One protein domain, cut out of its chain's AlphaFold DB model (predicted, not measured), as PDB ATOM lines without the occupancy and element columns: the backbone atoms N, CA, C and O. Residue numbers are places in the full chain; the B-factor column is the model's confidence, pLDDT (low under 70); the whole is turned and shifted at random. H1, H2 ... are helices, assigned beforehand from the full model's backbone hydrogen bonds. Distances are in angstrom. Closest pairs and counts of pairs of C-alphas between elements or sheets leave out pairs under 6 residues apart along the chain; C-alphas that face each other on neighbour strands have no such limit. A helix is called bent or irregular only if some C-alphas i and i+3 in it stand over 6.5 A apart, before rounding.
ATOM      1  N   GLY A 279      10.406   5.174   3.803       74.38
ATOM      2  CA  GLY A 279      10.289   5.644   2.420       74.38
ATOM      3  C   GLY A 279      11.065   6.935   2.150       74.38
ATOM      4  O   GLY A 279      11.626   7.125   1.073       74.38
ATOM      5  N   GLN A 280      11.212   7.799   3.152       82.62
ATOM      6  CA  GLN A 280      11.970   9.044   3.030       82.62
ATOM      7  C   GLN A 280      13.498   8.852   3.035       82.62
ATOM      8  O   GLN A 280      14.218   9.801   2.729       82.62
ATOM      9  N   TYR A 281      14.027   7.668   3.364       82.94
ATOM     10  CA  TYR A 281      15.454   7.465   3.674       82.94
ATOM     11  C   TYR A 281      16.405   7.849   2.524       82.94
ATOM     12  O   TYR A 281      17.448   8.469   2.738       82.94
ATOM     13  N   ALA A 282      16.004   7.605   1.274       82.69
ATOM     14  CA  ALA A 282      16.777   8.037   0.107       82.69
ATOM     15  C   ALA A 282      16.829   9.575  -0.050       82.69
ATOM     16  O   ALA A 282      17.840  10.126  -0.487       82.69
ATOM     17  N   LEU A 283      15.771  10.283   0.362       85.56
ATOM     18  CA  LEU A 283      15.708  11.751   0.388       85.56
ATOM     19  C   LEU A 283      16.597  12.330   1.492       85.56
ATOM     20  O   LEU A 283      17.215  13.375   1.301       85.56
ATOM     21  N   MET A 284      16.681  11.641   2.633       88.38
ATOM     22  CA  MET A 284      17.506  12.022   3.782       88.38
ATOM     23  C   MET A 284      18.994  12.065   3.415       88.38
ATOM     24  O   MET A 284      19.627  13.118   3.524       88.38
ATOM     25  N   ALA A 285      19.519  10.962   2.880       89.06
ATOM     26  CA  ALA A 285      20.912  10.854   2.456       89.06
ATOM     27  C   ALA A 285      21.243  11.827   1.314       89.06
ATOM     28  O   ALA A 285      22.280  12.493   1.327       89.06
ATOM     29  N   ASN A 286      20.325  11.978   0.355       90.25
ATOM     30  CA  ASN A 286      20.471  12.932  -0.740       90.25
ATOM     31  C   ASN A 286      20.445  14.388  -0.257       90.25
ATOM     32  O   ASN A 286      21.174  15.214  -0.799       90.25
ATOM     33  N   SER A 287      19.668  14.710   0.780       89.81
ATOM     34  CA  SER A 287      19.663  16.034   1.408       89.81
ATOM     35  C   SER A 287      21.012  16.351   2.059       89.81
ATOM     36  O   SER A 287      21.582  17.401   1.774       89.81
ATOM     37  N   ALA A 288      21.590  15.424   2.833       92.25
ATOM     38  CA  ALA A 288      22.931  15.591   3.403       92.25
ATOM     39  C   ALA A 288      24.011  15.757   2.314       92.25
ATOM     40  O   ALA A 288      24.842  16.666   2.388       92.25
ATOM     41  N   GLY A 289      23.964  14.939   1.258       92.06
ATOM     42  CA  GLY A 289      24.862  15.043   0.104       92.06
ATOM     43  C   GLY A 289      24.746  16.371  -0.653       92.06
ATOM     44  O   GLY A 289      25.757  16.999  -0.972       92.06
ATOM     45  N   ARG A 290      23.516  16.851  -0.893       92.00
ATOM     46  CA  ARG A 290      23.252  18.182  -1.471       92.00
ATOM     47  C   ARG A 290      23.776  19.291  -0.566       92.00
ATOM     48  O   ARG A 290      24.420  20.208  -1.057       92.00
ATOM     49  N   ARG A 291      23.557  19.178   0.746       91.69
ATOM     50  CA  ARG A 291      23.970  20.154   1.760       91.69
ATOM     51  C   ARG A 291      25.488  20.317   1.840       91.69
ATOM     52  O   ARG A 291      25.976  21.443   1.839       91.69
ATOM     53  N   LEU A 292      26.249  19.222   1.799       92.38
ATOM     54  CA  LEU A 292      27.712  19.291   1.700       92.38
ATOM     55  C   LEU A 292      28.177  20.064   0.453       92.38
ATOM     56  O   LEU A 292      29.118  20.852   0.527       92.38
ATOM     57  N   LEU A 293      27.538  19.828  -0.693       92.19
ATOM     58  CA  LEU A 293      27.950  20.416  -1.968       92.19
ATOM     59  C   LEU A 293      27.475  21.868  -2.149       92.19
ATOM     60  O   LEU A 293      28.214  22.682  -2.694       92.19
ATOM     61  N   ASP A 294      26.275  22.219  -1.690       92.06
ATOM     62  CA  ASP A 294      25.689  23.541  -1.936       92.06
ATOM     63  C   ASP A 294      25.876  24.531  -0.766       92.06
ATOM     64  O   ASP A 294      25.921  25.733  -1.025       92.06
ATOM     65  N   GLU A 295      26.050  24.070   0.484       90.50
ATOM     66  CA  GLU A 295      26.321  24.935   1.655       90.50
ATOM     67  C   GLU A 295      27.792  24.905   2.118       90.50
ATOM     68  O   GLU A 295      28.303  25.923   2.585       90.50
ATOM     69  N   TYR A 296      28.488  23.767   1.993       89.44
ATOM     70  CA  TYR A 296      29.838  23.559   2.553       89.44
ATOM     71  C   TYR A 296      30.986  23.519   1.523       89.44
ATOM     72  O   TYR A 296      32.148  23.350   1.908       89.44
ATOM     73  N   CYS A 297      30.699  23.703   0.231       89.50
ATOM     74  CA  CYS A 297      31.711  23.883  -0.811       89.50
ATOM     75  C   CYS A 297      31.737  25.342  -1.294       89.50
ATOM     76  O   CYS A 297      30.892  25.779  -2.083       89.50
ATOM     77  N   ASP A 298      32.718  26.095  -0.797       88.31
ATOM     78  CA  ASP A 298      32.963  27.485  -1.176       88.31
ATOM     79  C   ASP A 298      33.636  27.624  -2.561       88.31
ATOM     80  O   ASP A 298      33.734  26.672  -3.338       88.31
ATOM     81  N   ALA A 299      34.078  28.836  -2.907       88.25
ATOM     82  CA  ALA A 299      34.701  29.117  -4.200       88.25
ATOM     83  C   ALA A 299      36.049  28.393  -4.415       88.25
ATOM     84  O   ALA A 299      36.343  27.995  -5.542       88.25
ATOM     85  N   ASP A 300      36.845  28.190  -3.360       87.69
ATOM     86  CA  ASP A 300      38.117  27.455  -3.423       87.69
ATOM     87  C   ASP A 300      37.862  25.955  -3.622       87.69
ATOM     88  O   ASP A 300      38.457  25.324  -4.501       87.69
ATOM     89  N   CYS A 301      36.892  25.405  -2.889       88.31
ATOM     90  CA  CYS A 301      36.402  24.049  -3.102       88.31
ATOM     91  C   CYS A 301      35.868  23.840  -4.533       88.31
ATOM     92  O   CYS A 301      36.262  22.885  -5.205       88.31
ATOM     93  N   ARG A 302      35.026  24.748  -5.050       90.31
ATOM     94  CA  ARG A 302      34.484  24.664  -6.421       90.31
ATOM     95  C   ARG A 302      35.582  24.672  -7.482       90.31
ATOM     96  O   ARG A 302      35.508  23.874  -8.414       90.31
ATOM     97  N   GLY A 303      36.608  25.509  -7.310       87.25
ATOM     98  CA  GLY A 303      37.792  25.517  -8.171       87.25
ATOM     99  C   GLY A 303      38.515  24.168  -8.174       87.25
ATOM    100  O   GLY A 303      38.737  23.591  -9.235       87.25
ATOM    101  N   LYS A 304      38.792  23.601  -6.992       85.38
ATOM    102  CA  LYS A 304      39.450  22.285  -6.839       85.38
ATOM    103  C   LYS A 304      38.661  21.117  -7.435       85.38
ATOM    104  O   LYS A 304      39.258  20.117  -7.815       85.38
ATOM    105  N   LEU A 305      37.337  21.236  -7.528       85.94
ATOM    106  CA  LEU A 305      36.462  20.237  -8.149       85.94
ATOM    107  C   LEU A 305      36.317  20.404  -9.676       85.94
ATOM    108  O   LEU A 305      35.664  19.570 -10.304       85.94
ATOM    109  N   GLY A 306      36.859  21.470 -10.283       86.56
ATOM    110  CA  GLY A 306      36.582  21.818 -11.685       86.56
ATOM    111  C   GLY A 306      35.099  22.132 -11.928       86.56
ATOM    112  O   GLY A 306      34.534  21.786 -12.970       86.56
ATOM    113  N   ALA A 307      34.427  22.704 -10.925       89.81
ATOM    114  CA  ALA A 307      32.984  22.898 -10.918       89.81
ATOM    115  C   ALA A 307      32.569  24.337 -11.287       89.81
ATOM    116  O   ALA A 307      33.325  25.282 -11.059       89.81
ATOM    117  N   PRO A 308      31.339  24.547 -11.802       90.00
ATOM    118  CA  PRO A 308      30.833  25.880 -12.105       90.00
ATOM    119  C   PRO A 308      30.876  26.827 -10.897       90.00
ATOM    120  O   PRO A 308      30.394  26.505  -9.805       90.00
ATOM    121  N   ALA A 309      31.384  28.040 -11.126       88.62
ATOM    122  CA  ALA A 309      31.467  29.093 -10.114       88.62
ATOM    123  C   ALA A 309      30.094  29.519  -9.550       88.62
ATOM    124  O   ALA A 309      30.024  30.082  -8.461       88.62
ATOM    125  N   THR A 310      28.998  29.242 -10.265       90.31
ATOM    126  CA  THR A 310      27.622  29.585  -9.876       90.31
ATOM    127  C   THR A 310      26.660  28.406 -10.058       90.31
ATOM    128  O   THR A 310      26.930  27.460 -10.798       90.31
ATOM    129  N   GLY A 311      25.514  28.456  -9.367       91.38
ATOM    130  CA  GLY A 311      24.495  27.399  -9.380       91.38
ATOM    131  C   GLY A 311      24.775  26.242  -8.410       91.38
ATOM    132  O   GLY A 311      25.802  26.214  -7.727       91.38
ATOM    133  N   SER A 312      23.838  25.289  -8.338       92.50
ATOM    134  CA  SER A 312      23.961  24.096  -7.487       92.50
ATOM    135  C   SER A 312      25.097  23.192  -7.975       92.50
ATOM    136  O   SER A 312      25.095  22.704  -9.113       92.50
ATOM    137  N   LEU A 313      26.061  22.965  -7.087       92.12
ATOM    138  CA  LEU A 313      27.120  21.981  -7.241       92.12
ATOM    139  C   LEU A 313      26.544  20.567  -7.141       92.12
ATOM    140  O   LEU A 313      26.952  19.691  -7.901       92.12
ATOM    141  N   ALA A 314      25.545  20.353  -6.283       91.75
ATOM    142  CA  ALA A 314      24.865  19.068  -6.163       91.75
ATOM    143  C   ALA A 314      24.181  18.639  -7.473       91.75
ATOM    144  O   ALA A 314      24.308  17.489  -7.890       91.75
ATOM    145  N   ALA A 315      23.545  19.571  -8.191       91.50
ATOM    146  CA  ALA A 315      22.978  19.302  -9.511       91.50
ATOM    147  C   ALA A 315      24.057  19.012 -10.577       91.50
ATOM    148  O   ALA A 315      23.829  18.225 -11.496       91.50
ATOM    149  N   TRP A 316      25.241  19.633 -10.485       93.50
ATOM    150  CA  TRP A 316      26.386  19.318 -11.354       93.50
ATOM    151  C   TRP A 316      26.986  17.937 -11.045       93.50
ATOM    152  O   TRP A 316      27.306  17.195 -11.975       93.50
ATOM    153  N   PHE A 317      27.055  17.561  -9.768       93.12
ATOM    154  CA  PHE A 317      27.481  16.240  -9.311       93.12
ATOM    155  C   PHE A 317      26.507  15.144  -9.766       93.12
ATOM    156  O   PHE A 317      26.929  14.127 -10.310       93.12
ATOM    157  N   GLY A 318      25.198  15.392  -9.672       91.88
ATOM    158  CA  GLY A 318      24.172  14.499 -10.212       91.88
ATOM    159  C   GLY A 318      24.314  14.242 -11.716       91.88
ATOM    160  O   GLY A 318      24.167  13.111 -12.176       91.88
ATOM    161  N   ARG A 319      24.698  15.266 -12.495       92.06
ATOM    162  CA  ARG A 319      25.038  15.087 -13.920       92.06
ATOM    163  C   ARG A 319      26.296  14.238 -14.126       92.06
ATOM    164  O   ARG A 319      26.315  13.452 -15.064       92.06
ATOM    165  N   ALA A 320      27.304  14.330 -13.255       91.69
ATOM    166  CA  ALA A 320      28.465  13.436 -13.309       91.69
ATOM    167  C   ALA A 320      28.066  11.965 -13.098       91.69
ATOM    168  O   ALA A 320      28.499  11.109 -13.864       91.69
ATOM    169  N   VAL A 321      27.192  11.681 -12.125       90.56
ATOM    170  CA  VAL A 321      26.667  10.325 -11.880       90.56
ATOM    171  C   VAL A 321      25.877   9.804 -13.087       90.56
ATOM    172  O   VAL A 321      26.131   8.687 -13.529       90.56
ATOM    173  N   LYS A 322      24.987  10.614 -13.681       90.50
ATOM    174  CA  LYS A 322      24.233  10.230 -14.894       90.50
ATOM    175  C   LYS A 322      25.121  10.011 -16.125       90.50
ATOM    176  O   LYS A 322      24.823   9.138 -16.931       90.50
ATOM    177  N   GLU A 323      26.200  10.780 -16.288       90.69
ATOM    178  CA  GLU A 323      27.173  10.563 -17.371       90.69
ATOM    179  C   GLU A 323      27.880   9.207 -17.241       90.69
ATOM    180  O   GLU A 323      28.020   8.498 -18.235       90.69
ATOM    181  N   ILE A 324      28.282   8.827 -16.023       87.94
ATOM    182  CA  ILE A 324      28.895   7.521 -15.730       87.94
ATOM    183  C   ILE A 324      27.898   6.385 -15.982       87.94
ATOM    184  O   ILE A 324      28.243   5.390 -16.617       87.94
ATOM    185  N   ASP A 325      26.663   6.549 -15.503       86.19
ATOM    186  CA  ASP A 325      25.613   5.535 -15.601       86.19
ATOM    187  C   ASP A 325      25.172   5.277 -17.040       86.19
ATOM    188  O   ASP A 325      25.116   4.124 -17.475       86.19
ATOM    189  N   LYS A 326      24.999   6.345 -17.825       87.19
ATOM    190  CA  LYS A 326      24.774   6.224 -19.262       87.19
ATOM    191  C   LYS A 326      25.942   5.530 -19.965       87.19
ATOM    192  O   LYS A 326      25.701   4.622 -20.751       87.19
ATOM    193  N   ALA A 327      27.186   5.938 -19.701       85.31
ATOM    194  CA  ALA A 327      28.332   5.429 -20.455       85.31
ATOM    195  C   ALA A 327      28.496   3.904 -20.334       85.31
ATOM    196  O   ALA A 327      28.720   3.242 -21.348       85.31
ATOM    197  N   ILE A 328      28.321   3.373 -19.115       81.19
ATOM    198  CA  ILE A 328      28.339   1.932 -18.804       81.19
ATOM    199  C   ILE A 328      27.099   1.209 -19.355       81.19
ATOM    200  O   ILE A 328      27.199   0.069 -19.801       81.19
ATOM    201  N   THR A 329      25.927   1.848 -19.346       81.88
ATOM    202  CA  THR A 329      24.690   1.241 -19.876       81.88
ATOM    203  C   THR A 329      24.718   1.109 -21.403       81.88
ATOM    204  O   THR A 329      24.258   0.103 -21.941       81.88
ATOM    205  N   ASP A 330      25.292   2.091 -22.101       84.69
ATOM    206  CA  ASP A 330      25.381   2.127 -23.567       84.69
ATOM    207  C   ASP A 330      26.496   1.217 -24.140       84.69
ATOM    208  O   ASP A 330      26.635   1.124 -25.361       84.69
ATOM    209  N   GLY A 331      27.309   0.557 -23.300       78.81
ATOM    210  CA  GLY A 331      28.485  -0.209 -23.747       78.81
ATOM    211  C   GLY A 331      29.603   0.678 -24.318       78.81
ATOM    212  O   GLY A 331      30.374   0.245 -25.177       78.81
ATOM    213  N   SER A 332      29.628   1.949 -23.907       78.00
ATOM    214  CA  SER A 332      30.520   3.001 -24.416       78.00
ATOM    215  C   SER A 332      31.675   3.320 -23.461       78.00
ATOM    216  O   SER A 332      32.399   4.299 -23.647       78.00
ATOM    217  N   GLU A 333      31.840   2.515 -22.415       69.50
ATOM    218  CA  GLU A 333      32.802   2.751 -21.357       69.50
ATOM    219  C   GLU A 333      34.270   2.668 -21.807       69.50
ATOM    220  O   GLU A 333      34.743   1.665 -22.345       69.50
ATOM    221  N   GLY A 334      35.037   3.710 -21.471       70.12
ATOM    222  CA  GLY A 334      36.496   3.631 -21.428       70.12
ATOM    223  C   GLY A 334      36.987   2.599 -20.402       70.12
ATOM    224  O   GLY A 334      36.247   2.161 -19.509       70.12
ATOM    225  N   PHE A 335      38.269   2.233 -20.497       78.94
ATOM    226  CA  PHE A 335      38.896   1.145 -19.732       78.94
ATOM    227  C   PHE A 335      38.572   1.165 -18.226       78.94
ATOM    228  O   PHE A 335      38.264   0.120 -17.650       78.94
ATOM    229  N   CYS A 336      38.564   2.343 -17.590       73.25
ATOM    230  CA  CYS A 336      38.238   2.487 -16.169       73.25
ATOM    231  C   CYS A 336      36.830   2.034 -15.786       73.25
ATOM    232  O   CYS A 336      36.661   1.466 -14.709       73.25
ATOM    233  N   ALA A 337      35.813   2.306 -16.603       72.19
ATOM    234  CA  ALA A 337      34.437   1.987 -16.238       72.19
ATOM    235  C   ALA A 337      34.129   0.503 -16.462       72.19
ATOM    236  O   ALA A 337      33.499  -0.110 -15.601       72.19
ATOM    237  N   LYS A 338      34.708  -0.114 -17.501       75.50
ATOM    238  CA  LYS A 338      34.742  -1.577 -17.629       75.50
ATOM    239  C   LYS A 338      35.472  -2.219 -16.449       75.50
ATOM    240  O   LYS A 338      34.948  -3.143 -15.836       75.50
ATOM    241  N   TYR A 339      36.649  -1.708 -16.084       76.50
ATOM    242  CA  TYR A 339      37.417  -2.221 -14.948       76.50
ATOM    243  C   TYR A 339      36.665  -2.079 -13.618       76.50
ATOM    244  O   TYR A 339      36.639  -3.009 -12.807       76.50
ATOM    245  N   LEU A 340      36.031  -0.926 -13.391       73.50
ATOM    246  CA  LEU A 340      35.171  -0.693 -12.239       73.50
ATOM    247  C   LEU A 340      34.023  -1.697 -12.226       73.50
ATOM    248  O   LEU A 340      33.797  -2.316 -11.192       73.50
ATOM    249  N   TRP A 341      33.336  -1.884 -13.355       72.62
ATOM    250  CA  TRP A 341      32.219  -2.812 -13.471       72.62
ATOM    251  C   TRP A 341      32.648  -4.261 -13.237       72.62
ATOM    252  O   TRP A 341      32.012  -4.951 -12.452       72.62
ATOM    253  N   GLU A 342      33.773  -4.714 -13.796       74.00
ATOM    254  CA  GLU A 342      34.339  -6.044 -13.525       74.00
ATOM    255  C   GLU A 342      34.727  -6.218 -12.049       74.00
ATOM    256  O   GLU A 342      34.473  -7.270 -11.453       74.00
ATOM    257  N   ARG A 343      35.307  -5.190 -11.416       70.62
ATOM    258  CA  ARG A 343      35.689  -5.230  -9.997       70.62
ATOM    259  C   ARG A 343      34.470  -5.188  -9.075       70.62
ATOM    260  O   ARG A 343      34.448  -5.920  -8.084       70.62
ATOM    261  N   PHE A 344      33.442  -4.414  -9.420       66.88
ATOM    262  CA  PHE A 344      32.148  -4.419  -8.739       66.88
ATOM    263  C   PHE A 344      31.446  -5.759  -8.917       66.88
ATOM    264  O   PHE A 344      31.183  -6.401  -7.910       66.88
ATOM    265  N   ALA A 345      31.253  -6.243 -10.144       63.56
ATOM    266  CA  ALA A 345      30.673  -7.550 -10.457       63.56
ATOM    267  C   ALA A 345      31.387  -8.705  -9.736       63.56
ATOM    268  O   ALA A 345      30.737  -9.611  -9.221       63.56
ATOM    269  N   LYS A 346      32.720  -8.666  -9.616       63.53
ATOM    270  CA  LYS A 346      33.487  -9.665  -8.852       63.53
ATOM    271  C   LYS A 346      33.275  -9.550  -7.339       63.53
ATOM    272  O   LYS A 346      33.209 -10.566  -6.651       63.53
ATOM    273  N   SER A 347      33.152  -8.328  -6.827       56.06
ATOM    274  CA  SER A 347      32.848  -8.054  -5.414       56.06
ATOM    275  C   SER A 347      31.379  -8.331  -5.071       56.06
ATOM    276  O   SER A 347      31.049  -8.594  -3.918       56.06
ATOM    277  N   SER A 348      30.498  -8.292  -6.071       53.28
ATOM    278  CA  SER A 348      29.051  -8.362  -5.918       53.28
ATOM    279  C   SER A 348      28.459  -9.722  -6.307       53.28
ATOM    280  O   SER A 348      27.420 -10.108  -5.776       53.28
ATOM    281  N   ALA A 349      29.195 -10.545  -7.058       50.94
ATOM    282  CA  ALA A 349      29.003 -11.997  -7.104       50.94
ATOM    283  C   ALA A 349      29.152 -12.642  -5.708       50.94
ATOM    284  O   ALA A 349      28.493 -13.637  -5.418       50.94
ATOM    285  N   LEU A 350      29.958 -12.042  -4.819       47.81
ATOM    286  CA  LEU A 350      30.023 -12.404  -3.395       47.81
ATOM    287  C   LEU A 350      28.857 -11.821  -2.572       47.81
ATOM    288  O   LEU A 350      28.538 -12.348  -1.510       47.81
ATOM    289  N   SER A 351      28.211 -10.740  -3.031       46.16
ATOM    290  CA  SER A 351      27.131 -10.060  -2.299       46.16
ATOM    291  C   SER A 351      25.714 -10.463  -2.734       46.16
ATOM    292  O   SER A 351      24.772 -10.203  -1.984       46.16
ATOM    293  N   GLY A 352      25.558 -11.137  -3.880       46.84
ATOM    294  CA  GLY A 352      24.276 -11.578  -4.446       46.84
ATOM    295  C   GLY A 352      23.673 -10.639  -5.499       46.84
ATOM    296  O   GLY A 352      22.476 -10.722  -5.773       46.84
ATOM    297  N   TRP A 353      24.467  -9.735  -6.079       49.75
ATOM    298  CA  TRP A 353      24.029  -8.890  -7.194       49.75
ATOM    299  C   TRP A 353      23.793  -9.694  -8.475       49.75
ATOM    300  O   TRP A 353      24.448 -10.701  -8.740       49.75
ATOM    301  N   THR A 354      22.912  -9.170  -9.328       48.06
ATOM    302  CA  THR A 354      22.815  -9.582 -10.735       48.06
ATOM    303  C   THR A 354      23.373  -8.476 -11.629       48.06
ATOM    304  O   THR A 354      23.357  -7.308 -11.244       48.06
ATOM    305  N   ALA A 355      23.800  -8.812 -12.849       42.25
ATOM    306  CA  ALA A 355      24.262  -7.848 -13.858       42.25
ATOM    307  C   ALA A 355      23.122  -6.994 -14.473       42.25
ATOM    308  O   ALA A 355      23.126  -6.709 -15.666       42.25
ATOM    309  N   LYS A 356      22.109  -6.651 -13.665       48.66
ATOM    310  CA  LYS A 356      20.961  -5.794 -14.000       48.66
ATOM    311  C   LYS A 356      20.817  -4.579 -13.078       48.66
ATOM    312  O   LYS A 356      19.981  -3.732 -13.364       48.66
ATOM    313  N   ALA A 357      21.568  -4.521 -11.977       60.91
ATOM    314  CA  ALA A 357      21.660  -3.303 -11.180       60.91
ATOM    315  C   ALA A 357      22.403  -2.229 -11.989       60.91
ATOM    316  O   ALA A 357      23.350  -2.547 -12.708       60.91
ATOM    317  N   SER A 358      21.985  -0.979 -11.871       71.88
ATOM    318  CA  SER A 358      22.668   0.166 -12.479       71.88
ATOM    319  C   SER A 358      23.970   0.486 -11.734       71.88
ATOM    320  O   SER A 358      24.111   0.223 -10.531       71.88
ATOM    321  N   ILE A 359      24.943   1.103 -12.412       76.88
ATOM    322  CA  ILE A 359      26.112   1.646 -11.704       76.88
ATOM    323  C   ILE A 359      25.682   2.835 -10.830       76.88
ATOM    324  O   ILE A 359      26.268   3.047  -9.771       76.88
ATOM    325  N   LYS A 360      24.596   3.541 -11.174       81.88
ATOM    326  CA  LYS A 360      23.951   4.521 -10.298       81.88
ATOM    327  C   LYS A 360      23.509   3.921  -8.959       81.88
ATOM    328  O   LYS A 360      23.799   4.525  -7.932       81.88
ATOM    329  N   GLU A 361      22.863   2.756  -8.926       75.75
ATOM    330  CA  GLU A 361      22.511   2.076  -7.664       75.75
ATOM    331  C   GLU A 361      23.761   1.725  -6.844       75.75
ATOM    332  O   GLU A 361      23.763   1.886  -5.621       75.75
ATOM    333  N   ALA A 362      24.856   1.324  -7.507       75.81
ATOM    334  CA  ALA A 362      26.144   1.111  -6.843       75.81
ATOM    335  C   ALA A 362      26.677   2.414  -6.226       75.81
ATOM    336  O   ALA A 362      27.019   2.447  -5.046       75.81
ATOM    337  N   LEU A 363      26.718   3.498  -7.007       81.31
ATOM    338  CA  LEU A 363      27.188   4.812  -6.570       81.31
ATOM    339  C   LEU A 363      26.319   5.377  -5.439       81.31
ATOM    340  O   LEU A 363      26.869   5.857  -4.453       81.31
ATOM    341  N   GLY A 364      24.995   5.234  -5.514       82.38
ATOM    342  CA  GLY A 364      24.066   5.625  -4.455       82.38
ATOM    343  C   GLY A 364      24.315   4.869  -3.148       82.38
ATOM    344  O   GLY A 364      24.362   5.480  -2.084       82.38
ATOM    345  N   ALA A 365      24.562   3.560  -3.208       77.00
ATOM    346  CA  ALA A 365      24.887   2.754  -2.032       77.00
ATOM    347  C   ALA A 365      26.269   3.056  -1.428       77.00
ATOM    348  O   ALA A 365      26.433   3.028  -0.206       77.00
ATOM    349  N   ILE A 366      27.261   3.385  -2.262       78.19
ATOM    350  CA  ILE A 366      28.563   3.877  -1.793       78.19
ATOM    351  C   ILE A 366      28.375   5.248  -1.131       78.19
ATOM    352  O   ILE A 366      28.840   5.439  -0.009       78.19
ATOM    353  N   GLY A 367      27.663   6.180  -1.769       82.94
ATOM    354  CA  GLY A 367      27.357   7.503  -1.220       82.94
ATOM    355  C   GLY A 367      26.652   7.416   0.134       82.94
ATOM    356  O   GLY A 367      27.054   8.101   1.074       82.94
ATOM    357  N   TYR A 368      25.699   6.495   0.273       82.69
ATOM    358  CA  TYR A 368      24.980   6.217   1.516       82.69
ATOM    359  C   TYR A 368      25.897   5.765   2.674       82.69
ATOM    360  O   TYR A 368      25.763   6.245   3.808       82.69
ATOM    361  N   LEU A 369      26.893   4.905   2.414       76.50
ATOM    362  CA  LEU A 369      27.917   4.614   3.428       76.50
ATOM    363  C   LEU A 369      28.670   5.888   3.826       76.50
ATOM    364  O   LEU A 369      28.905   6.132   5.006       76.50
ATOM    365  N   HIS A 370      29.043   6.722   2.857       83.25
ATOM    366  CA  HIS A 370      29.867   7.894   3.131       83.25
ATOM    367  C   HIS A 370      29.095   9.002   3.877       83.25
ATOM    368  O   HIS A 370      29.682   9.601   4.775       83.25
ATOM    369  N   VAL A 371      27.788   9.214   3.639       84.00
ATOM    370  CA  VAL A 371      26.978  10.141   4.474       84.00
ATOM    371  C   VAL A 371      26.834   9.663   5.922       84.00
ATOM    372  O   VAL A 371      26.753  10.482   6.833       84.00
ATOM    373  N   THR A 372      26.884   8.349   6.167       81.00
ATOM    374  CA  THR A 372      26.876   7.790   7.531       81.00
ATOM    375  C   THR A 372      28.125   8.211   8.318       81.00
ATOM    376  O   THR A 372      28.038   8.523   9.504       81.00
ATOM    377  N   TYR A 373      29.285   8.279   7.659       83.25
ATOM    378  CA  TYR A 373      30.562   8.662   8.275       83.25
ATOM    379  C   TYR A 373      30.853  10.179   8.241       83.25
ATOM    380  O   TYR A 373      31.881  10.611   8.765       83.25
ATOM    381  N   GLY A 374      29.939  10.990   7.700       84.88
ATOM    382  CA  GLY A 374      29.989  12.456   7.719       84.88
ATOM    383  C   GLY A 374      30.974  13.089   6.733       84.88
ATOM    384  O   GLY A 374      31.537  12.425   5.859       84.88
ATOM    385  N   SER A 375      31.175  14.403   6.885       86.69
ATOM    386  CA  SER A 375      31.829  15.291   5.904       86.69
ATOM    387  C   SER A 375      33.058  14.701   5.203       86.69
ATOM    388  O   SER A 375      33.074  14.630   3.979       86.69
ATOM    389  N   LYS A 376      34.065  14.229   5.949       85.75
ATOM    390  CA  LYS A 376      35.304  13.669   5.376       85.75
ATOM    391  C   LYS A 376      35.059  12.471   4.452       85.75
ATOM    392  O   LYS A 376      35.671  12.368   3.397       85.75
ATOM    393  N   ALA A 377      34.191  11.545   4.846       83.56
ATOM    394  CA  ALA A 377      33.881  10.395   4.007       83.56
ATOM    395  C   ALA A 377      33.101  10.843   2.762       83.56
ATOM    396  O   ALA A 377      33.382  10.406   1.648       83.56
ATOM    397  N   MET A 378      32.161  11.771   2.930       88.44
ATOM    398  CA  MET A 378      31.400  12.334   1.819       88.44
ATOM    399  C   MET A 378      32.299  13.066   0.804       88.44
ATOM    400  O   MET A 378      32.082  12.904  -0.395       88.44
ATOM    401  N   THR A 379      33.336  13.804   1.229       87.94
ATOM    402  CA  THR A 379      34.298  14.424   0.295       87.94
ATOM    403  C   THR A 379      35.176  13.388  -0.418       87.94
ATOM    404  O   THR A 379      35.429  13.535  -1.614       87.94
ATOM    405  N   GLU A 380      35.561  12.292   0.250       84.94
ATOM    406  CA  GLU A 380      36.241  11.151  -0.391       84.94
ATOM    407  C   GLU A 380      35.357  10.471  -1.465       84.94
ATOM    408  O   GLU A 380      35.856  10.104  -2.531       84.94
ATOM    409  N   PHE A 381      34.036  10.377  -1.257       86.62
ATOM    410  CA  PHE A 381      33.090   9.902  -2.281       86.62
ATOM    411  C   PHE A 381      32.890  10.899  -3.436       86.62
ATOM    412  O   PHE A 381      32.771  10.487  -4.591       86.62
ATOM    413  N   VAL A 382      32.906  12.208  -3.166       90.00
ATOM    414  CA  VAL A 382      32.854  13.223  -4.233       90.00
ATOM    415  C   VAL A 382      34.088  13.116  -5.133       90.00
ATOM    416  O   VAL A 382      33.948  13.101  -6.356       90.00
ATOM    417  N   ALA A 383      35.277  12.944  -4.544       86.31
ATOM    418  CA  ALA A 383      36.505  12.681  -5.290       86.31
ATOM    419  C   ALA A 383      36.402  11.402  -6.143       86.31
ATOM    420  O   ALA A 383      36.728  11.435  -7.330       86.31
ATOM    421  N   PHE A 384      35.872  10.303  -5.581       84.69
ATOM    422  CA  PHE A 384      35.668   9.042  -6.310       84.69
ATOM    423  C   PHE A 384      34.891   9.234  -7.619       84.69
ATOM    424  O   PHE A 384      35.357   8.849  -8.693       84.69
ATOM    425  N   VAL A 385      33.704   9.841  -7.524       88.19
ATOM    426  CA  VAL A 385      32.785  10.008  -8.656       88.19
ATOM    427  C   VAL A 385      33.382  10.927  -9.720       88.19
ATOM    428  O   VAL A 385      33.198  10.679 -10.910       88.19
ATOM    429  N   LEU A 386      34.137  11.958  -9.338       88.88
ATOM    430  CA  LEU A 386      34.734  12.881 -10.305       88.88
ATOM    431  C   LEU A 386      35.932  12.279 -11.043       88.88
ATOM    432  O   LEU A 386      36.027  12.445 -12.259       88.88
ATOM    433  N   SER A 387      36.796  11.516 -10.374       85.06
ATOM    434  CA  SER A 387      37.890  10.803 -11.051       85.06
ATOM    435  C   SER A 387      37.385   9.654 -11.925       85.06
ATOM    436  O   SER A 387      37.892   9.452 -13.029       85.06
ATOM    437  N   LEU A 388      36.306   8.981 -11.511       83.75
ATOM    438  CA  LEU A 388      35.570   8.055 -12.371       83.75
ATOM    439  C   LEU A 388      34.992   8.770 -13.606       83.75
ATOM    440  O   LEU A 388      35.236   8.323 -14.724       83.75
ATOM    441  N   ARG A 389      34.312   9.913 -13.444       88.88
ATOM    442  CA  ARG A 389      33.783  10.722 -14.562       88.88
ATOM    443  C   ARG A 389      34.884  11.154 -15.537       88.88
ATOM    444  O   ARG A 389      34.658  11.113 -16.744       88.88
ATOM    445  N   ARG A 390      36.064  11.551 -15.036       85.94
ATOM    446  CA  ARG A 390      37.233  11.887 -15.873       85.94
ATOM    447  C   ARG A 390      37.629  10.697 -16.752       85.94
ATOM    448  O   ARG A 390      37.647  10.838 -17.969       85.94
ATOM    449  N   CYS A 391      37.846   9.520 -16.165       83.44
ATOM    450  CA  CYS A 391      38.277   8.345 -16.928       83.44
ATOM    451  C   CYS A 391      37.160   7.674 -17.764       83.44
ATOM    452  O   CYS A 391      37.447   6.943 -18.704       83.44
ATOM    453  N   VAL A 392      35.880   7.927 -17.469       84.62
ATOM    454  CA  VAL A 392      34.759   7.556 -18.359       84.62
ATOM    455  C   VAL A 392      34.760   8.399 -19.635       84.62
ATOM    456  O   VAL A 392      34.451   7.887 -20.706       84.62
ATOM    457  N   ARG A 393      35.098   9.691 -19.526       86.25
ATOM    458  CA  ARG A 393      35.163  10.618 -20.666       86.25
ATOM    459  C   ARG A 393      36.406  10.413 -21.531       86.25
ATOM    460  O   ARG A 393      36.338  10.664 -22.730       86.25
ATOM    461  N   ASP A 394      37.517   9.973 -20.945       84.00
ATOM    462  CA  ASP A 394      38.719   9.614 -21.698       84.00
ATOM    463  C   ASP A 394      38.620   8.183 -22.250       84.00
ATOM    464  O   ASP A 394      39.152   7.221 -21.696       84.00
ATOM    465  N   THR A 395      37.936   8.040 -23.385       75.56
ATOM    466  CA  THR A 395      37.838   6.765 -24.112       75.56
ATOM    467  C   THR A 395      39.162   6.317 -24.744       75.56
ATOM    468  O   THR A 395      39.224   5.208 -25.271       75.56
ATOM    469  N   ALA A 396      40.210   7.150 -24.721       78.69
ATOM    470  CA  ALA A 396      41.555   6.798 -25.175       78.69
ATOM    471  C   ALA A 396      42.462   6.312 -24.025       78.69
ATOM    472  O   ALA A 396      43.533   5.760 -24.288       78.69
ATOM    473  N   ALA A 397      42.039   6.457 -22.762       76.38
ATOM    474  CA  ALA A 397      42.788   6.000 -21.598       76.38
ATOM    475  C   ALA A 397      42.977   4.472 -21.605       76.38
ATOM    476  O   ALA A 397      42.067   3.696 -21.311       76.38
ATOM    477  N   THR A 398      44.208   4.034 -21.873       75.81
ATOM    478  CA  THR A 398      44.648   2.632 -21.756       75.81
ATOM    479  C   THR A 398      45.066   2.247 -20.334       75.81
ATOM    480  O   THR A 398      45.370   1.086 -20.065       75.81
ATOM    481  N   THR A 399      45.091   3.209 -19.407       77.12
ATOM    482  CA  THR A 399      45.484   3.018 -18.005       77.12
ATOM    483  C   THR A 399      44.471   3.661 -17.060       77.12
ATOM    484  O   THR A 399      43.694   4.529 -17.449       77.12
ATOM    485  N   ILE A 400      44.456   3.205 -15.806       73.75
ATOM    486  CA  ILE A 400      43.589   3.749 -14.754       73.75
ATOM    487  C   ILE A 400      44.370   4.824 -13.982       73.75
ATOM    488  O   ILE A 400      45.455   4.492 -13.486       73.75
ATOM    489  N   PRO A 401      43.841   6.058 -13.838       75.56
ATOM    490  CA  PRO A 401      44.479   7.143 -13.095       75.56
ATOM    491  C   PRO A 401      44.965   6.748 -11.693       75.56
ATOM    492  O   PRO A 401      44.341   5.952 -10.987       75.56
ATOM    493  N   SER A 402      46.103   7.307 -11.280       75.00
ATOM    494  CA  SER A 402      46.772   6.985 -10.010       75.00
ATOM    495  C   SER A 402      45.922   7.332  -8.781       75.00
ATOM    496  O   SER A 402      45.931   6.598  -7.791       75.00
ATOM    497  N   ASP A 403      45.144   8.409  -8.857       70.12
ATOM    498  CA  ASP A 403      44.224   8.867  -7.818       70.12
ATOM    499  C   ASP A 403      42.992   7.953  -7.676       70.12
ATOM    500  O   ASP A 403      42.587   7.632  -6.555       70.12
ATOM    501  N   PHE A 404      42.451   7.439  -8.789       70.88
ATOM    502  CA  PHE A 404      41.356   6.465  -8.783       70.88
ATOM    503  C   PHE A 404      41.716   5.240  -7.937       70.88
ATOM    504  O   PHE A 404      40.883   4.776  -7.160       70.88
ATOM    505  N   TRP A 405      42.958   4.744  -7.997       71.56
ATOM    506  CA  TRP A 405      43.401   3.622  -7.159       71.56
ATOM    507  C   TRP A 405      43.366   3.931  -5.661       71.56
ATOM    508  O   TRP A 405      42.976   3.064  -4.873       71.56
ATOM    509  N   ALA A 406      43.730   5.152  -5.256       70.44
ATOM    510  CA  ALA A 406      43.730   5.562  -3.853       70.44
ATOM    511  C   ALA A 406      42.318   5.547  -3.243       70.44
ATOM    512  O   ALA A 406      42.163   5.232  -2.058       70.44
ATOM    513  N   VAL A 407      41.291   5.836  -4.050       64.88
ATOM    514  CA  VAL A 407      39.888   5.845  -3.613       64.88
ATOM    515  C   VAL A 407      39.214   4.487  -3.825       64.88
ATOM    516  O   VAL A 407      38.573   3.968  -2.908       64.88
ATOM    517  N   ALA A 408      39.437   3.838  -4.971       67.88
ATOM    518  CA  ALA A 408      38.947   2.491  -5.248       67.88
ATOM    519  C   ALA A 408      39.426   1.497  -4.183       67.88
ATOM    520  O   ALA A 408      38.618   0.723  -3.680       67.88
ATOM    521  N   HIS A 409      40.694   1.567  -3.749       71.88
ATOM    522  CA  HIS A 409      41.206   0.731  -2.660       71.88
ATOM    523  C   HIS A 409      40.422   0.906  -1.349       71.88
ATOM    524  O   HIS A 409      40.228  -0.080  -0.643       71.88
ATOM    525  N   ARG A 410      39.937   2.114  -1.019       65.50
ATOM    526  CA  ARG A 410      39.126   2.351   0.191       65.50
ATOM    527  C   ARG A 410      37.755   1.699   0.089       65.50
ATOM    528  O   ARG A 410      37.354   1.026   1.030       65.50
ATOM    529  N   ILE A 411      37.083   1.821  -1.054       64.94
ATOM    530  CA  ILE A 411      35.805   1.137  -1.318       64.94
ATOM    531  C   ILE A 411      35.995  -0.381  -1.195       64.94
ATOM    532  O   ILE A 411      35.266  -1.050  -0.470       64.94
ATOM    533  N   ASP A 412      37.040  -0.906  -1.827       68.06
ATOM    534  CA  ASP A 412      37.453  -2.312  -1.806       68.06
ATOM    535  C   ASP A 412      37.780  -2.806  -0.374       68.06
ATOM    536  O   ASP A 412      37.505  -3.956  -0.021       68.06
ATOM    537  N   LEU A 413      38.342  -1.932   0.475       68.31
ATOM    538  CA  LEU A 413      38.583  -2.172   1.904       68.31
ATOM    539  C   LEU A 413      37.265  -2.203   2.691       68.31
ATOM    540  O   LEU A 413      37.043  -3.154   3.433       68.31
ATOM    541  N   SER A 414      36.389  -1.212   2.508       61.72
ATOM    542  CA  SER A 414      35.088  -1.103   3.183       61.72
ATOM    543  C   SER A 414      34.177  -2.279   2.840       61.72
ATOM    544  O   SER A 414      33.622  -2.904   3.744       61.72
ATOM    545  N   VAL A 415      34.107  -2.662   1.556       65.75
ATOM    546  CA  VAL A 415      33.422  -3.877   1.087       65.75
ATOM    547  C   VAL A 415      33.967  -5.100   1.827       65.75
ATOM    548  O   VAL A 415      33.195  -5.829   2.446       65.75
ATOM    549  N   ARG A 416      35.293  -5.313   1.824       67.19
ATOM    550  CA  ARG A 416      35.917  -6.460   2.506       67.19
ATOM    551  C   ARG A 416      35.718  -6.456   4.016       67.19
ATOM    552  O   ARG A 416      35.523  -7.527   4.578       67.19
ATOM    553  N   VAL A 417      35.798  -5.300   4.672       62.72
ATOM    554  CA  VAL A 417      35.617  -5.169   6.124       62.72
ATOM    555  C   VAL A 417      34.189  -5.515   6.499       62.72
ATOM    556  O   VAL A 417      34.001  -6.364   7.362       62.72
ATOM    557  N   ALA A 418      33.195  -4.938   5.827       59.56
ATOM    558  CA  ALA A 418      31.795  -5.174   6.155       59.56
ATOM    559  C   ALA A 418      31.317  -6.581   5.741       59.56
ATOM    560  O   ALA A 418      30.583  -7.209   6.500       59.56
ATOM    561  N   THR A 419      31.788  -7.142   4.619       62.53
ATOM    562  CA  THR A 419      31.553  -8.563   4.292       62.53
ATOM    563  C   THR A 419      32.203  -9.476   5.334       62.53
ATOM    564  O   THR A 419      31.506 -10.279   5.944       62.53
ATOM    565  N   ARG A 420      33.499  -9.304   5.643       62.06
ATOM    566  CA  ARG A 420      34.192 -10.119   6.660       62.06
ATOM    567  C   ARG A 420      33.551  -9.994   8.039       62.06
ATOM    568  O   ARG A 420      33.479 -10.986   8.756       62.06
ATOM    569  N   TYR A 421      33.121  -8.796   8.428       58.53
ATOM    570  CA  TYR A 421      32.438  -8.541   9.695       58.53
ATOM    571  C   TYR A 421      31.192  -9.423   9.800       58.53
ATOM    572  O   TYR A 421      31.094 -10.237  10.713       58.53
ATOM    573  N   LEU A 422      30.307  -9.371   8.805       59.03
ATOM    574  CA  LEU A 422      29.071 -10.147   8.826       59.03
ATOM    575  C   LEU A 422      29.296 -11.661   8.584       59.03
ATOM    576  O   LEU A 422      28.543 -12.485   9.098       59.03
ATOM    577  N   GLU A 423      30.329 -12.059   7.832       60.69
ATOM    578  CA  GLU A 423      30.778 -13.462   7.722       60.69
ATOM    579  C   GLU A 423      31.269 -14.016   9.067       60.69
ATOM    580  O   GLU A 423      31.033 -15.180   9.389       60.69
ATOM    581  N   THR A 424      31.968 -13.188   9.848       57.03
ATOM    582  CA  THR A 424      32.555 -13.569  11.143       57.03
ATOM    583  C   THR A 424      31.521 -13.521  12.268       57.03
ATOM    584  O   THR A 424      31.610 -14.292  13.223       57.03
ATOM    585  N   TYR A 425      30.527 -12.642  12.148       59.78
ATOM    586  CA  TYR A 425      29.495 -12.400  13.147       59.78
ATOM    587  C   TYR A 425      28.099 -12.471  12.496       59.78
ATOM    588  O   TYR A 425      27.476 -11.434  12.260       59.78
ATOM    589  N   PRO A 426      27.554 -13.671  12.224       55.34
ATOM    590  CA  PRO A 426      26.198 -13.805  11.678       55.34
ATOM    591  C   PRO A 426      25.107 -13.231  12.602       55.34
ATOM    592  O   PRO A 426      24.028 -12.914  12.124       55.34
ATOM    593  N   SER A 427      25.397 -13.042  13.896       60.44
ATOM    594  CA  SER A 427      24.533 -12.355  14.868       60.44
ATOM    595  C   SER A 427      24.805 -10.847  15.014       60.44
ATOM    596  O   SER A 427      24.204 -10.210  15.871       60.44
ATOM    597  N   SER A 428      25.723 -10.254  14.238       64.38
ATOM    598  CA  SER A 428      26.025  -8.807  14.312       64.38
ATOM    599  C   SER A 428      25.050  -7.917  13.550       64.38
ATOM    600  O   SER A 428      25.069  -6.704  13.738       64.38
ATOM    601  N   PHE A 429      24.217  -8.494  12.685       72.69
ATOM    602  CA  PHE A 429      23.138  -7.765  12.042       72.69
ATOM    603  C   PHE A 429      22.065  -8.722  11.526       72.69
ATOM    604  O   PHE A 429      22.294  -9.458  10.561       72.69
ATOM    605  N   ASP A 430      20.884  -8.688  12.138       75.75
ATOM    606  CA  ASP A 430      19.722  -9.418  11.647       75.75
ATOM    607  C   ASP A 430      18.987  -8.578  10.588       75.75
ATOM    608  O   ASP A 430      18.271  -7.616  10.880       75.75
ATOM    609  N   ALA A 431      19.190  -8.950   9.322       74.44
ATOM    610  CA  ALA A 431      18.557  -8.295   8.183       74.44
ATOM    611  C   ALA A 431      17.053  -8.597   8.061       74.44
ATOM    612  O   ALA A 431      16.348  -7.841   7.393       74.44
ATOM    613  N   ILE A 432      16.555  -9.667   8.683       75.75
ATOM    614  CA  ILE A 432      15.133 -10.013   8.685       75.75
ATOM    615  C   ILE A 432      14.425  -9.155   9.736       75.75
ATOM    616  O   ILE A 432      13.455  -8.480   9.391       75.75
ATOM    617  N   LEU A 433      14.974  -9.042  10.952       78.00
ATOM    618  CA  LEU A 433      14.521  -8.071  11.954       78.00
ATOM    619  C   LEU A 433      14.583  -6.637  11.412       78.00
ATOM    620  O   LEU A 433      13.649  -5.872  11.636       78.00
ATOM    621  N   HIS A 434      15.637  -6.274  10.670       83.25
ATOM    622  CA  HIS A 434      15.742  -4.945  10.059       83.25
ATOM    623  C   HIS A 434      14.529  -4.607   9.183       83.25
ATOM    624  O   HIS A 434      13.925  -3.551   9.359       83.25
ATOM    625  N   HIS A 435      14.138  -5.507   8.274       79.44
ATOM    626  CA  HIS A 435      12.975  -5.281   7.414       79.44
ATOM    627  C   HIS A 435      11.652  -5.427   8.181       79.44
ATOM    628  O   HIS A 435      10.734  -4.659   7.928       79.44
ATOM    629  N   ILE A 436      11.552  -6.347   9.145       80.38
ATOM    630  CA  ILE A 436      10.361  -6.543   9.989       80.38
ATOM    631  C   ILE A 436      10.036  -5.291  10.811       80.38
ATOM    632  O   ILE A 436       8.909  -4.804  10.768       80.38
ATOM    633  N   VAL A 437      11.023  -4.745  11.522       81.44
ATOM    634  CA  VAL A 437      10.868  -3.543  12.355       81.44
ATOM    635  C   VAL A 437      10.812  -2.294  11.477       81.44
ATOM    636  O   VAL A 437       9.966  -1.430  11.688       81.44
ATOM    637  N   GLY A 438      11.663  -2.206  10.449       80.88
ATOM    638  CA  GLY A 438      11.648  -1.103   9.488       80.88
ATOM    639  C   GLY A 438      10.312  -0.974   8.758       80.88
ATOM    640  O   GLY A 438       9.844   0.140   8.541       80.88
ATOM    641  N   PHE A 439       9.657  -2.095   8.444       79.44
ATOM    642  CA  PHE A 439       8.306  -2.099   7.894       79.44
ATOM    643  C   PHE A 439       7.243  -1.831   8.968       79.44
ATOM    644  O   PHE A 439       6.422  -0.935   8.804       79.44
ATOM    645  N   GLY A 440       7.253  -2.583  10.072       79.00
ATOM    646  CA  GLY A 440       6.204  -2.532  11.096       79.00
ATOM    647  C   GLY A 440       6.120  -1.210  11.865       79.00
ATOM    648  O   GLY A 440       5.016  -0.775  12.193       79.00
ATOM    649  N   ASP A 441       7.263  -0.567  12.122       79.81
ATOM    650  CA  ASP A 441       7.365   0.615  12.986       79.81
ATOM    651  C   ASP A 441       7.668   1.914  12.218       79.81
ATOM    652  O   ASP A 441       7.421   2.998  12.753       79.81
ATOM    653  N   MET A 442       8.219   1.833  10.996       81.88
ATOM    654  CA  MET A 442       8.748   3.004  10.274       81.88
ATOM    655  C   MET A 442       8.317   3.145   8.806       81.88
ATOM    656  O   MET A 442       8.594   4.191   8.232       81.88
ATOM    657  N   TRP A 443       7.663   2.176   8.160       83.50
ATOM    658  CA  TRP A 443       7.253   2.321   6.753       83.50
ATOM    659  C   TRP A 443       5.843   2.902   6.645       83.50
ATOM    660  O   TRP A 443       4.866   2.242   6.998       83.50
ATOM    661  N   LYS A 444       5.729   4.126   6.115       79.38
ATOM    662  CA  LYS A 444       4.434   4.785   5.861       79.38
ATOM    663  C   LYS A 444       3.983   4.678   4.398       79.38
ATOM    664  O   LYS A 444       2.822   4.936   4.098       79.38
ATOM    665  N   GLY A 445       4.872   4.248   3.500       78.06
ATOM    666  CA  GLY A 445       4.620   4.092   2.064       78.06
ATOM    667  C   GLY A 445       5.656   4.831   1.208       78.06
ATOM    668  O   GLY A 445       6.664   5.311   1.727       78.06
ATOM    669  N   PRO A 446       5.423   4.960  -0.110       76.50
ATOM    670  CA  PRO A 446       6.125   5.938  -0.933       76.50
ATOM    671  C   PRO A 446       5.884   7.358  -0.383       76.50
ATOM    672  O   PRO A 446       4.727   7.729  -0.175       76.50
ATOM    673  N   PRO A 447       6.931   8.164  -0.136       74.06
ATOM    674  CA  PRO A 447       6.777   9.463   0.509       74.06
ATOM    675  C   PRO A 447       6.203  10.507  -0.453       74.06
ATOM    676  O   PRO A 447       6.560  10.535  -1.633       74.06
ATOM    677  N   GLU A 448       5.381  11.433   0.054       75.12
ATOM    678  CA  GLU A 448       4.849  12.500  -0.795       75.12
ATOM    679  C   GLU A 448       5.968  13.451  -1.260       75.12
ATOM    680  O   GLU A 448       6.533  14.231  -0.488       75.12
ATOM    681  N   LEU A 449       6.252  13.437  -2.564       73.50
ATOM    682  CA  LEU A 449       7.322  14.241  -3.165       73.50
ATOM    683  C   LEU A 449       7.110  15.760  -2.996       73.50
ATOM    684  O   LEU A 449       8.077  16.515  -2.864       73.50
ATOM    685  N   ARG A 450       5.856  16.232  -2.948       70.12
ATOM    686  CA  ARG A 450       5.538  17.665  -2.784       70.12
ATOM    687  C   ARG A 450       5.944  18.213  -1.417       70.12
ATOM    688  O   ARG A 450       6.467  19.325  -1.362       70.12
ATOM    689  N   ALA A 451       5.795  17.429  -0.347       69.38
ATOM    690  CA  ALA A 451       6.251  17.796   0.999       69.38
ATOM    691  C   ALA A 451       7.779  18.014   1.075       69.38
ATOM    692  O   ALA A 451       8.276  18.694   1.972       69.38
ATOM    693  N   TRP A 452       8.525  17.494   0.095       68.75
ATOM    694  CA  TRP A 452       9.967  17.688  -0.078       68.75
ATOM    695  C   TRP A 452      10.335  18.788  -1.089       68.75
ATOM    696  O   TRP A 452      11.501  18.934  -1.453       68.75
ATOM    697  N   GLY A 453       9.363  19.585  -1.539       67.75
ATOM    698  CA  GLY A 453       9.579  20.701  -2.465       67.75
ATOM    699  C   GLY A 453       9.732  20.295  -3.934       67.75
ATOM    700  O   GLY A 453      10.071  21.145  -4.761       67.75
ATOM    701  N   VAL A 454       9.470  19.031  -4.284       69.00
ATOM    702  CA  VAL A 454       9.515  18.538  -5.668       69.00
ATOM    703  C   VAL A 454       8.275  19.029  -6.418       69.00
ATOM    704  O   VAL A 454       7.177  18.497  -6.267       69.00
ATOM    705  N   LYS A 455       8.450  20.083  -7.220       61.84
ATOM    706  CA  LYS A 455       7.348  20.763  -7.926       61.84
ATOM    707  C   LYS A 455       6.803  19.966  -9.117       61.84
ATOM    708  O   LYS A 455       5.614  20.047  -9.409       61.84
ATOM    709  N   ASP A 456       7.648  19.154  -9.748       56.12
ATOM    710  CA  ASP A 456       7.376  18.499 -11.033       56.12
ATOM    711  C   ASP A 456       6.966  17.017 -10.876       56.12
ATOM    712  O   ASP A 456       7.393  16.159 -11.646       56.12
ATOM    713  N   ALA A 457       6.140  16.675  -9.882       56.12
ATOM    714  CA  ALA A 457       5.625  15.308  -9.698       56.12
ATOM    715  C   ALA A 457       4.526  14.969 -10.737       56.12
ATOM    716  O   ALA A 457       3.331  15.014 -10.440       56.12
ATOM    717  N   ARG A 458       4.933  14.676 -11.983       48.72
ATOM    718  CA  ARG A 458       4.054  14.622 -13.178       48.72
ATOM    719  C   ARG A 458       2.986  13.516 -13.171       48.72
ATOM    720  O   ARG A 458       2.014  13.649 -13.906       48.72
ATOM    721  N   HIS A 459       3.134  12.468 -12.356       47.22
ATOM    722  CA  HIS A 459       2.233  11.304 -12.311       47.22
ATOM    723  C   HIS A 459       1.544  11.161 -10.938       47.22
ATOM    724  O   HIS A 459       1.428  10.061 -10.394       47.22
ATOM    725  N   GLY A 460       1.144  12.294 -10.345       51.78
ATOM    726  CA  GLY A 460       0.642  12.382  -8.967       51.78
ATOM    727  C   GLY A 460       1.773  12.301  -7.934       51.78
ATOM    728  O   GLY A 460       2.812  11.692  -8.186       51.78
ATOM    729  N   SER A 461       1.608  12.920  -6.762       56.53
ATOM    730  CA  SER A 461       2.684  13.017  -5.756       56.53
ATOM    731  C   SER A 461       2.963  11.723  -4.974       56.53
ATOM    732  O   SER A 461       3.935  11.687  -4.221       56.53
ATOM    733  N   CYS A 462       2.158  10.676  -5.201       63.44
ATOM    734  CA  CYS A 462       2.111   9.434  -4.420       63.44
ATOM    735  C   CYS A 462       2.392   8.138  -5.221       63.44
ATOM    736  O   CYS A 462       2.361   7.049  -4.647       63.44
ATOM    737  N   SER A 463       2.624   8.196  -6.541       74.50
ATOM    738  CA  SER A 463       2.816   6.980  -7.355       74.50
ATOM    739  C   SER A 463       4.263   6.469  -7.331       74.50
ATOM    740  O   SER A 463       5.218   7.247  -7.341       74.50
ATOM    741  N   LEU A 464       4.445   5.141  -7.369       79.00
ATOM    742  CA  LEU A 464       5.776   4.516  -7.441       79.00
ATOM    743  C   LEU A 464       6.527   4.875  -8.741       79.00
ATOM    744  O   LEU A 464       7.754   4.855  -8.777       79.00
ATOM    745  N   GLU A 465       5.800   5.241  -9.800       80.88
ATOM    746  CA  GLU A 465       6.364   5.744 -11.057       80.88
ATOM    747  C   GLU A 465       6.880   7.188 -10.918       80.88
ATOM    748  O   GLU A 465       8.031   7.447 -11.269       80.88
ATOM    749  N   SER A 466       6.101   8.100 -10.310       79.44
ATOM    750  CA  SER A 466       6.592   9.434  -9.914       79.44
ATOM    751  C   SER A 466       7.820   9.333  -9.014       79.44
ATOM    752  O   SER A 466       8.784  10.074  -9.211       79.44
ATOM    753  N   TRP A 467       7.801   8.413  -8.041       81.94
ATOM    754  CA  TRP A 467       8.942   8.175  -7.164       81.94
ATOM    755  C   TRP A 467      10.183   7.744  -7.950       81.94
ATOM    756  O   TRP A 467      11.223   8.380  -7.806       81.94
ATOM    757  N   ARG A 468      10.086   6.707  -8.794       82.25
ATOM    758  CA  ARG A 468      11.227   6.225  -9.589       82.25
ATOM    759  C   ARG A 468      11.781   7.310 -10.494       82.25
ATOM    760  O   ARG A 468      12.979   7.542 -10.468       82.25
ATOM    761  N   HIS A 469      10.923   8.047 -11.200       82.88
ATOM    762  CA  HIS A 469      11.376   9.156 -12.036       82.88
ATOM    763  C   HIS A 469      12.113  10.234 -11.224       82.88
ATOM    764  O   HIS A 469      13.165  10.707 -11.646       82.88
ATOM    765  N   PHE A 470      11.617  10.589 -10.033       83.62
ATOM    766  CA  PHE A 470      12.329  11.501  -9.137       83.62
ATOM    767  C   PHE A 470      13.651  10.908  -8.624       83.62
ATOM    768  O   PHE A 470      14.664  11.608  -8.594       83.62
ATOM    769  N   PHE A 471      13.671   9.630  -8.237       84.44
ATOM    770  CA  PHE A 471      14.885   8.941  -7.813       84.44
ATOM    771  C   PHE A 471      15.930   8.981  -8.931       84.44
ATOM    772  O   PHE A 471      17.043   9.463  -8.711       84.44
ATOM    773  N   ASP A 472      15.548   8.560 -10.139       82.62
ATOM    774  CA  ASP A 472      16.338   8.557 -11.372       82.62
ATOM    775  C   ASP A 472      16.903   9.943 -11.697       82.62
ATOM    776  O   ASP A 472      18.110  10.074 -11.944       82.62
ATOM    777  N   GLU A 473      16.086  10.990 -11.581       84.06
ATOM    778  CA  GLU A 473      16.490  12.349 -11.931       84.06
ATOM    779  C   GLU A 473      17.266  13.114 -10.844       84.06
ATOM    780  O   GLU A 473      18.147  13.894 -11.207       84.06
ATOM    781  N   GLU A 474      16.997  12.917  -9.551       85.00
ATOM    782  CA  GLU A 474      17.466  13.822  -8.482       85.00
ATOM    783  C   GLU A 474      18.196  13.144  -7.306       85.00
ATOM    784  O   GLU A 474      18.790  13.861  -6.492       85.00
ATOM    785  N   VAL A 475      18.183  11.808  -7.179       86.38
ATOM    786  CA  VAL A 475      18.828  11.076  -6.065       86.38
ATOM    787  C   VAL A 475      20.144  10.426  -6.494       86.38
ATOM    788  O   VAL A 475      20.180   9.650  -7.446       86.38
ATOM    789  N   PHE A 476      21.227  10.715  -5.761       86.81
ATOM    790  CA  PHE A 476      22.591  10.253  -6.089       86.81
ATOM    791  C   PHE A 476      23.384   9.682  -4.903       86.81
ATOM    792  O   PHE A 476      24.482   9.167  -5.093       86.81
ATOM    793  N   TRP A 477      22.843   9.783  -3.686       85.81
ATOM    794  CA  TRP A 477      23.520   9.423  -2.431       85.81
ATOM    795  C   TRP A 477      22.833   8.274  -1.671       85.81
ATOM    796  O   TRP A 477      23.133   8.046  -0.504       85.81
ATOM    797  N   ALA A 478      21.892   7.576  -2.314       83.56
ATOM    798  CA  ALA A 478      21.195   6.411  -1.771       83.56
ATOM    799  C   ALA A 478      20.688   5.482  -2.891       83.56
ATOM    800  O   ALA A 478      20.517   5.951  -4.019       83.56
ATOM    801  N   PRO A 479      20.436   4.192  -2.598       77.81
ATOM    802  CA  PRO A 479      19.678   3.283  -3.461       77.81
ATOM    803  C   PRO A 479      18.153   3.490  -3.317       77.81
ATOM    804  O   PRO A 479      17.693   4.171  -2.397       77.81
ATOM    805  N   ASP A 480      17.356   2.889  -4.211       77.38
ATOM    806  CA  ASP A 480      15.888   3.017  -4.202       77.38
ATOM    807  C   ASP A 480      15.217   2.100  -3.155       77.38
ATOM    808  O   ASP A 480      14.618   1.060  -3.456       77.38
ATOM    809  N   PHE A 481      15.300   2.521  -1.892       76.75
ATOM    810  CA  PHE A 481      14.626   1.866  -0.766       76.75
ATOM    811  C   PHE A 481      13.091   1.836  -0.890       76.75
ATOM    812  O   PHE A 481      12.465   0.930  -0.343       76.75
ATOM    813  N   VAL A 482      12.462   2.769  -1.615       80.62
ATOM    814  CA  VAL A 482      10.996   2.793  -1.781       80.62
ATOM    815  C   VAL A 482      10.555   1.674  -2.719       80.62
ATOM    816  O   VAL A 482       9.668   0.903  -2.358       80.62
ATOM    817  N   THR A 483      11.214   1.496  -3.872       79.81
ATOM    818  CA  THR A 483      10.952   0.341  -4.755       79.81
ATOM    819  C   THR A 483      11.183  -0.991  -4.042       79.81
ATOM    820  O   THR A 483      10.432  -1.939  -4.283       79.81
ATOM    821  N   LEU A 484      12.186  -1.080  -3.162       76.62
ATOM    822  CA  LEU A 484      12.409  -2.267  -2.336       76.62
ATOM    823  C   LEU A 484      11.234  -2.524  -1.383       76.62
ATOM    824  O   LEU A 484      10.649  -3.603  -1.402       76.62
ATOM    825  N   MET A 485      10.877  -1.549  -0.549       78.06
ATOM    826  CA  MET A 485       9.889  -1.745   0.515       78.06
ATOM    827  C   MET A 485       8.468  -1.910  -0.044       78.06
ATOM    828  O   MET A 485       7.731  -2.785   0.416       78.06
ATOM    829  N   SER A 486       8.109  -1.191  -1.117       82.94
ATOM    830  CA  SER A 486       6.860  -1.420  -1.858       82.94
ATOM    831  C   SER A 486       6.768  -2.830  -2.456       82.94
ATOM    832  O   SER A 486       5.674  -3.383  -2.506       82.94
ATOM    833  N   ARG A 487       7.885  -3.461  -2.861       82.50
ATOM    834  CA  ARG A 487       7.893  -4.857  -3.357       82.50
ATOM    835  C   ARG A 487       7.433  -5.854  -2.290       82.50
ATOM    836  O   ARG A 487       6.842  -6.876  -2.622       82.50
ATOM    837  N   TYR A 488       7.728  -5.578  -1.022       81.94
ATOM    838  CA  TYR A 488       7.445  -6.484   0.093       81.94
ATOM    839  C   TYR A 488       6.168  -6.121   0.863       81.94
ATOM    840  O   TYR A 488       5.762  -6.870   1.750       81.94
ATOM    841  N   GLN A 489       5.509  -5.013   0.515       85.06
ATOM    842  CA  GLN A 489       4.353  -4.478   1.235       85.06
ATOM    843  C   GLN A 489       3.210  -5.489   1.391       85.06
ATOM    844  O   GLN A 489       2.692  -5.647   2.494       85.06
ATOM    845  N   ASP A 490       2.861  -6.233   0.342       86.81
ATOM    846  CA  ASP A 490       1.804  -7.251   0.424       86.81
ATOM    847  C   ASP A 490       2.216  -8.504   1.206       86.81
ATOM    848  O   ASP A 490       1.383  -9.126   1.869       86.81
ATOM    849  N   VAL A 491       3.510  -8.826   1.212       87.00
ATOM    850  CA  VAL A 491       4.057  -9.921   2.020       87.00
ATOM    851  C   VAL A 491       4.003  -9.550   3.502       87.00
ATOM    852  O   VAL A 491       3.476 -10.314   4.303       87.00
ATOM    853  N   PHE A 492       4.444  -8.353   3.889       85.31
ATOM    854  CA  PHE A 492       4.324  -7.895   5.275       85.31
ATOM    855  C   PHE A 492       2.850  -7.730   5.705       85.31
ATOM    856  O   PHE A 492       2.471  -8.210   6.779       85.31
ATOM    857  N   ASN A 493       1.980  -7.194   4.838       85.56
ATOM    858  CA  ASN A 493       0.529  -7.142   5.067       85.56
ATOM    859  C   ASN A 493      -0.053  -8.523   5.444       85.56
ATOM    860  O   ASN A 493      -0.842  -8.618   6.387       85.56
ATOM    861  N   LYS A 494       0.349  -9.594   4.741       88.56
ATOM    862  CA  LYS A 494      -0.130 -10.976   4.949       88.56
ATOM    863  C   LYS A 494       0.140 -11.511   6.363       88.56
ATOM    864  O   LYS A 494      -0.717 -12.201   6.909       88.56
ATOM    865  N   TYR A 495       1.277 -11.178   6.978       86.25
ATOM    866  CA  TYR A 495       1.623 -11.614   8.347       86.25
ATOM    867  C   TYR A 495       1.062 -10.700   9.450       86.25
ATOM    868  O   TYR A 495       1.372 -10.877  10.629       86.25
ATOM    869  N   GLY A 496       0.207  -9.739   9.088       80.50
ATOM    870  CA  GLY A 496      -0.393  -8.806  10.037       80.50
ATOM    871  C   GLY A 496       0.544  -7.681  10.471       80.50
ATOM    872  O   GLY A 496       0.284  -7.055  11.497       80.50
TER     873      GLY A 496
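What this domain is: This is residues 279 to 496 of the 707 residues of the protein "Hypothetical protein" of Symbiodinium microadriaticum (UniProt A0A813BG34). The longest helix, H7, slants away from a core of crossed helices, H1, H3, H5 and H6, in which H5 and H6 form a hairpin. H4 runs in nearly the same direction as H7, and H8, H10 and H11 make a smaller group, where H11 packs on residues 279 to 282 of H1. The printed part has 218 residues with eleven named helices, H1 to H11 in chain order, and no named strand: all helix. It is compact, with a radius of gyration of the C-alphas of 18.2 A, and spans 56 by 45 by 33 A.

How they stand to each other: H7, residues 402 to 424, touches H6, residues 375 to 393, with its residues 403 to 408 alone, at a steep tilt of 57 degrees; the closest C-alphas, Phe 384 and Val 407, are 5.9 A apart. H6 is the hub, touching five helices. H5, residues 359 to 372, forms a hairpin with H6 at a shallow tilt of 20 degrees, closest at C-alphas 370 and 377, 4.8 A. H3, residues 313 to 329, touches H6 at a steep tilt of 47 degrees, closest at C-alphas 324 and 389, 6.0 A. H4, residues 335 to 348, touches H6 with residues 335 to 337 alone, closest at C-alphas 336 and 391, 5.9 A. H1, residues 279 to 294, touches H3 with residues 289 to 294 alone, closest at C-alphas 290 and 314, 5.0 A. H11, residues 481 to 494, touches H1 at a shallow tilt of 15 degrees, opposite ways, closest at C-alphas 279 and 482, 5.1 A. H10, residues 464 to 474, forms a hairpin with H11, closest at C-alphas 464 and 483, 7.2 A. H8, residues 431 to 442, only just touches H11, with 3 pairs of C-alphas within 8 A, the closest 439 and 492, 7.5 A. H9, residues 449 to 452, is near H1; H2, residues 299 to 304, touches no helix. Every O i to N i+4 pair is within hydrogen-bond range in H2, H3, H4, H5, H6, H8 and H10, against 11 of 12 in H1, 17 of 19 in H7 and 7 of 10 in H11; H9 is too short for one.

Where its parts are: H7 is 32.7 A long, from C-alpha 402 at (46.772, 6.985, -10.010) to C-alpha 424 at (32.555, -13.569, 11.143). H6 measures 27.2 A, H3 24.4 A and H1 24.0 A. H1 and H11 are irregular: C-alphas 279 and 282 are 7.3 A apart, C-alphas 487 and 490 7.6 A.

The domain as a whole: The two C-alphas farthest apart, Ala 396 and Gly 496, are 56.9 A apart. The printed part has no cut; the H9 to H10 link is long, and residues 423 to 428 stand free. Mean pLDDT of the printed part is 77.6, with 48 residues under 70, among them 344 to 357 and 410 to 428.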